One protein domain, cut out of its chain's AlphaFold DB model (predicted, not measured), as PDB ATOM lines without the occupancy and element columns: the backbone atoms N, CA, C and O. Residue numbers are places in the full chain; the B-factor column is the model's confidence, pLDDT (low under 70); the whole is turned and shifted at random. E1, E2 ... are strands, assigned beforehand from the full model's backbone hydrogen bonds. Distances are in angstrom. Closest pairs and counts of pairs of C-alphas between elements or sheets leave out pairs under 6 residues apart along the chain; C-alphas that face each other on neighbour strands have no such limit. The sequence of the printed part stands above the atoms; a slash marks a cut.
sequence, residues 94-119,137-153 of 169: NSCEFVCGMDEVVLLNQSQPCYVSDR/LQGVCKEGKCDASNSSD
ATOM      1  N   ASN A  94      -4.014  12.667  25.504       90.75
ATOM      2  CA  ASN A  94      -5.443  12.716  25.175       90.75
ATOM      3  C   ASN A  94      -5.684  13.189  23.741       90.75
ATOM      4  O   ASN A  94      -6.679  12.799  23.132       90.75
ATOM      5  N   SER A  95      -4.777  14.012  23.215       90.06
ATOM      6  CA  SER A  95      -4.787  14.499  21.841       90.06
ATOM      7  C   SER A  95      -3.369  14.558  21.278       90.06
ATOM      8  O   SER A  95      -2.401  14.760  22.004       90.06
ATOM      9  N   CYS A  96      -3.250  14.403  19.962       92.38
ATOM     10  CA  CYS A  96      -1.990  14.576  19.239       92.38
ATOM     11  C   CYS A  96      -1.761  16.023  18.783       92.38
ATOM     12  O   CYS A  96      -0.691  16.347  18.274       92.38
ATOM     13  N   GLU A  97      -2.758  16.883  18.977       92.81
ATOM     14  CA  GLU A  97      -2.698  18.324  18.772       92.81
ATOM     15  C   GLU A  97      -3.341  18.996  19.984       92.81
ATOM     16  O   GLU A  97      -4.499  18.720  20.318       92.81
ATOM     17  N   PHE A  98      -2.586  19.834  20.683       91.44
ATOM     18  CA  PHE A  98      -3.076  20.516  21.871       91.44
ATOM     19  C   PHE A  98      -2.389  21.860  22.067       91.44
ATOM     20  O   PHE A  98      -1.325  22.108  21.513       91.44
ATOM     21  N   VAL A  99      -3.020  22.737  22.842       90.75
ATOM     22  CA  VAL A  99      -2.470  24.055  23.161       90.75
ATOM     23  C   VAL A  99      -1.873  24.011  24.558       90.75
ATOM     24  O   VAL A  99      -2.526  23.500  25.473       90.75
ATOM     25  N   CYS A 100      -0.664  24.548  24.688       90.00
ATOM     26  CA  CYS A 100      -0.023  24.884  25.942       90.00
ATOM     27  C   CYS A 100       0.187  26.400  26.068       90.00
ATOM     28  O   CYS A 100       0.161  27.122  25.078       90.00
ATOM     29  N   GLY A 101       0.361  26.927  27.277       85.12
ATOM     30  CA  GLY A 101       0.764  28.321  27.496       85.12
ATOM     31  C   GLY A 101      -0.201  29.373  26.929       85.12
ATOM     32  O   GLY A 101       0.218  30.498  26.699       85.12
ATOM     33  N   MET A 102      -1.482  29.025  26.745       78.50
ATOM     34  CA  MET A 102      -2.561  29.812  26.110       78.50
ATOM     35  C   MET A 102      -2.521  29.912  24.575       78.50
ATOM     36  O   MET A 102      -3.595  29.982  23.973       78.50
ATOM     37  N   ASP A 103      -1.351  29.908  23.936       86.00
ATOM     38  CA  ASP A 103      -1.208  30.084  22.479       86.00
ATOM     39  C   ASP A 103      -0.168  29.169  21.802       86.00
ATOM     40  O   ASP A 103      -0.053  29.169  20.574       86.00
ATOM     41  N   GLU A 104       0.550  28.339  22.557       90.06
ATOM     42  CA  GLU A 104       1.532  27.399  22.016       90.06
ATOM     43  C   GLU A 104       0.842  26.130  21.507       90.06
ATOM     44  O   GLU A 104       0.440  25.268  22.280       90.06
ATOM     45  N   VAL A 105       0.710  25.977  20.190       90.81
ATOM     46  CA  VAL A 105       0.179  24.736  19.606       90.81
ATOM     47  C   VAL A 105       1.281  23.679  19.538       90.81
ATOM     48  O   VAL A 105       2.256  23.817  18.798       90.81
ATOM     49  N   VAL A 106       1.089  22.587  20.270       91.19
ATOM     50  CA  VAL A 106       1.947  21.405  20.271       91.19
ATOM     51  C   VAL A 106       1.358  20.348  19.342       91.19
ATOM     52  O   VAL A 106       0.207  19.934  19.491       91.19
ATOM     53  N   LEU A 107       2.173  19.884  18.391       93.00
ATOM     54  CA  LEU A 107       1.804  18.858  17.416       93.00
ATOM     55  C   LEU A 107       2.694  17.619  17.566       93.00
ATOM     56  O   LEU A 107       3.900  17.652  17.303       93.00
ATOM     57  N   LEU A 108       2.091  16.500  17.955       91.69
ATOM     58  CA  LEU A 108       2.772  15.226  18.132       91.69
ATOM     59  C   LEU A 108       2.830  14.452  16.814       91.69
ATOM     60  O   LEU A 108       1.810  14.068  16.243       91.69
ATOM     61  N   ASN A 109       4.054  14.186  16.354       88.44
ATOM     62  CA  ASN A 109       4.324  13.468  15.102       88.44
ATOM     63  C   ASN A 109       5.290  12.284  15.270       88.44
ATOM     64  O   ASN A 109       5.651  11.635  14.292       88.44
ATOM     65  N   GLN A 110       5.740  12.000  16.494       84.81
ATOM     66  CA  GLN A 110       6.793  11.019  16.772       84.81
ATOM     67  C   GLN A 110       6.226   9.677  17.256       84.81
ATOM     68  O   GLN A 110       6.895   8.954  17.987       84.81
ATOM     69  N   SER A 111       5.002   9.319  16.848       88.50
ATOM     70  CA  SER A 111       4.336   8.074  17.266       88.50
ATOM     71  C   SER A 111       4.172   7.939  18.786       88.50
ATOM     72  O   SER A 111       4.190   6.828  19.315       88.50
ATOM     73  N   GLN A 112       4.001   9.059  19.494       91.06
ATOM     74  CA  GLN A 112       3.647   9.044  20.912       91.06
ATOM     75  C   GLN A 112       2.310   8.314  21.125       91.06
ATOM     76  O   GLN A 112       1.419   8.435  20.277       91.06
ATOM     77  N   PRO A 113       2.149   7.563  22.228       91.69
ATOM     78  CA  PRO A 113       0.903   6.866  22.511       91.69
ATOM     79  C   PRO A 113      -0.200   7.868  22.862       91.69
ATOM     80  O   PRO A 113       0.031   8.837  23.585       91.69
ATOM     81  N   CYS A 114      -1.407   7.625  22.368       91.81
ATOM     82  CA  CYS A 114      -2.558   8.500  22.574       91.81
ATOM     83  C   CYS A 114      -3.846   7.703  22.774       91.81
ATOM     84  O   CYS A 114      -3.921   6.533  22.398       91.81
ATOM     85  N   TYR A 115      -4.873   8.330  23.341       91.44
ATOM     86  CA  TYR A 115      -6.218   7.762  23.373       91.44
ATOM     87  C   TYR A 115      -6.969   8.089  22.085       91.44
ATOM     88  O   TYR A 115      -7.160   9.253  21.729       91.44
ATOM     89  N   VAL A 116      -7.450   7.053  21.408       89.38
ATOM     90  CA  VAL A 116      -8.371   7.190  20.286       89.38
ATOM     91  C   VAL A 116      -9.690   7.693  20.863       89.38
ATOM     92  O   VAL A 116     -10.261   7.101  21.777       89.38
ATOM     93  N   SER A 117     -10.142   8.851  20.394       78.75
ATOM     94  CA  SER A 117     -11.426   9.394  20.823       78.75
ATOM     95  C   SER A 117     -12.546   8.627  20.127       78.75
ATOM     96  O   SER A 117     -12.661   8.694  18.908       78.75
ATOM     97  N   ASP A 118     -13.415   7.966  20.891       64.88
ATOM     98  CA  ASP A 118     -14.574   7.208  20.377       64.88
ATOM     99  C   ASP A 118     -15.703   8.107  19.823       64.88
ATOM    100  O   ASP A 118     -16.867   7.709  19.742       64.88
ATOM    101  N   ARG A 119     -15.412   9.375  19.520       55.41
ATOM    102  CA  ARG A 119     -16.439  10.402  19.392       55.41
ATOM    103  C   ARG A 119     -16.965  10.487  17.962       55.41
ATOM    104  O   ARG A 119     -16.488  11.277  17.156       55.41
ATOM    105  N   LEU A 137      -9.449   2.839  23.884       85.88
ATOM    106  CA  LEU A 137      -8.650   2.373  22.760       85.88
ATOM    107  C   LEU A 137      -7.424   3.283  22.616       85.88
ATOM    108  O   LEU A 137      -7.553   4.503  22.542       85.88
ATOM    109  N   GLN A 138      -6.235   2.691  22.643       88.50
ATOM    110  CA  GLN A 138      -4.986   3.427  22.481       88.50
ATOM    111  C   GLN A 138      -4.576   3.434  21.009       88.50
ATOM    112  O   GLN A 138      -4.983   2.579  20.227       88.50
ATOM    113  N   GLY A 139      -3.776   4.413  20.622       90.75
ATOM    114  CA  GLY A 139      -3.261   4.592  19.276       90.75
ATOM    115  C   GLY A 139      -1.909   5.287  19.302       90.75
ATOM    116  O   GLY A 139      -1.278   5.412  20.354       90.75
ATOM    117  N   VAL A 140      -1.464   5.746  18.137       92.19
ATOM    118  CA  VAL A 140      -0.231   6.526  17.988       92.19
ATOM    119  C   VAL A 140      -0.490   7.840  17.273       92.19
ATOM    120  O   VAL A 140      -1.294   7.909  16.344       92.19
ATOM    121  N   CYS A 141       0.245   8.872  17.669       92.25
ATOM    122  CA  CYS A 141       0.179  10.168  17.018       92.25
ATOM    123  C   CYS A 141       0.900  10.179  15.665       92.25
ATOM    124  O   CYS A 141       2.109   9.930  15.591       92.25
ATOM    125  N   LYS A 142       0.160  10.519  14.607       91.88
ATOM    126  CA  LYS A 142       0.657  10.772  13.250       91.88
ATOM    127  C   LYS A 142      -0.033  12.006  12.682       91.88
ATOM    128  O   LYS A 142      -1.257  12.066  12.655       91.88
ATOM    129  N   GLU A 143       0.751  12.984  12.232       88.44
ATOM    130  CA  GLU A 143       0.237  14.210  11.599       88.44
ATOM    131  C   GLU A 143      -0.825  14.932  12.459       88.44
ATOM    132  O   GLU A 143      -1.838  15.405  11.946       88.44
ATOM    133  N   GLY A 144      -0.633  14.965  13.785       88.00
ATOM    134  CA  GLY A 144      -1.593  15.563  14.723       88.00
ATOM    135  C   GLY A 144      -2.850  14.739  15.012       88.00
ATOM    136  O   GLY A 144      -3.734  15.208  15.723       88.00
ATOM    137  N   LYS A 145      -2.952  13.501  14.513       90.88
ATOM    138  CA  LYS A 145      -4.103  12.609  14.732       90.88
ATOM    139  C   LYS A 145      -3.706  11.331  15.455       90.88
ATOM    140  O   LYS A 145      -2.608  10.816  15.263       90.88
ATOM    141  N   CYS A 146      -4.621  10.821  16.277       91.38
ATOM    142  CA  CYS A 146      -4.435   9.561  16.984       91.38
ATOM    143  C   CYS A 146      -4.960   8.391  16.143       91.38
ATOM    144  O   CYS A 146      -6.171   8.212  16.017       91.38
ATOM    145  N   ASP A 147      -4.053   7.590  15.587       90.25
ATOM    146  CA  ASP A 147      -4.392   6.423  14.776       90.25
ATOM    147  C   ASP A 147      -4.365   5.138  15.612       90.25
ATOM    148  O   ASP A 147      -3.333   4.761  16.174       90.25
ATOM    149  N   ALA A 148      -5.471   4.389  15.604       85.88
ATOM    150  CA  ALA A 148      -5.577   3.070  16.242       85.88
ATOM    151  C   ALA A 148      -4.699   1.985  15.580       85.88
ATOM    152  O   ALA A 148      -4.577   0.875  16.091       85.88
ATOM    153  N   SER A 149      -4.091   2.278  14.424       68.00
ATOM    154  CA  SER A 149      -3.449   1.303  13.529       68.00
ATOM    155  C   SER A 149      -2.246   0.551  14.113       68.00
ATOM    156  O   SER A 149      -1.717  -0.336  13.449       68.00
ATOM    157  N   ASN A 150      -1.816   0.886  15.332       55.16
ATOM    158  CA  ASN A 150      -0.615   0.337  15.950       55.16
ATOM    159  C   ASN A 150      -0.854  -0.267  17.353       55.16
ATOM    160  O   ASN A 150       0.106  -0.719  17.970       55.16
ATOM    161  N   SER A 151      -2.084  -0.279  17.887       54.97
ATOM    162  CA  SER A 151      -2.363  -0.834  19.228       54.97
ATOM    163  C   SER A 151      -2.732  -2.319  19.224       54.97
ATOM    164  O   SER A 151      -3.031  -2.885  20.276       54.97
ATOM    165  N   SER A 152      -2.718  -2.966  18.056       51.53
ATOM    166  CA  SER A 152      -3.128  -4.364  17.881       51.53
ATOM    167  C   SER A 152      -2.253  -5.385  18.619       51.53
ATOM    168  O   SER A 152      -2.625  -6.551  18.662       51.53
ATOM    169  N   ASP A 153      -1.148  -4.961  19.242       52.69
ATOM    170  CA  ASP A 153      -0.303  -5.830  20.071       52.69
ATOM    171  C   ASP A 153      -0.600  -5.743  21.583       52.69
ATOM    172  O   ASP A 153      -0.018  -6.495  22.365       52.69
TER     173      ASP A 153
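This is residues 94 to 119 and 137 to 153 of the 169 residues of the protein "Mucin" of Rhipicephalus appendiculatus (UniProt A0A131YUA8). A small three-stranded antiparallel sheet, E3, E4 and E5, makes one body, and a two-stranded hairpin, E1 and E2, reaches away from it toward one end of the longest axis. The tail of residues 149 to 153 lies toward the other end. The 43 printed residues hold no named helix and five strands in the order E1 to E5, with sheet orders E3 - E4 - E5 and E1 - E2. The class is all strand, though only 19 of the 43 residues are in named elements. The outline is flat, 35 by 22 by 12 A, and only just compact, close to loose, with a radius of gyration of the C-alphas of 10.7 A.

In the larger sheet E4, residues 138 to 142, is the inner strand. Its pairing is staggered: residues 138 to 140 pair with the edge strand E3, residues 113 to 115, and residues 140 to 142 with the edge strand E5, residues 145 to 147. E3 and E4 are antiparallel at 117 degrees, with N 139 and O 114 2.8 A apart. E4 and E5 form a hairpin at 130 degrees, with N 140 and O 147 2.9 A apart. E1, residues 97 to 100, and E2, residues 104 to 107, form a hairpin at 153 degrees, with N 100 and O 104 2.7 A apart. E2 is apart from E3, E4 and E5. The closest C-alphas of E1 and E5 are those of Glu 97 and Lys 145, 7.1 A.

E4 is 13.1 A long, from C-alpha 138 at (-4.986, 3.427, 22.481). E3 measures 7.2 A and E5 6.2 A, ending at C-alpha 147 at (-4.392, 6.423, 14.776). E1, 10.1 A, begins at C-alpha 97 at (-2.698, 18.324, 18.772); E2 measures 9.7 A.

The C-alphas farthest apart are those of Met 102 and Asp 153, 36.2 A. Residues 120 to 136 are not printed; C-alphas 119 and 137 are 11.7 A apart across this cut, in the link from E3 to E4. The links E1 to E2, E2 to E3 and E4 to E5 are tight. Mean pLDDT of the printed part is 84.2, with residues 118 to 119 and 149 to 153 under 70.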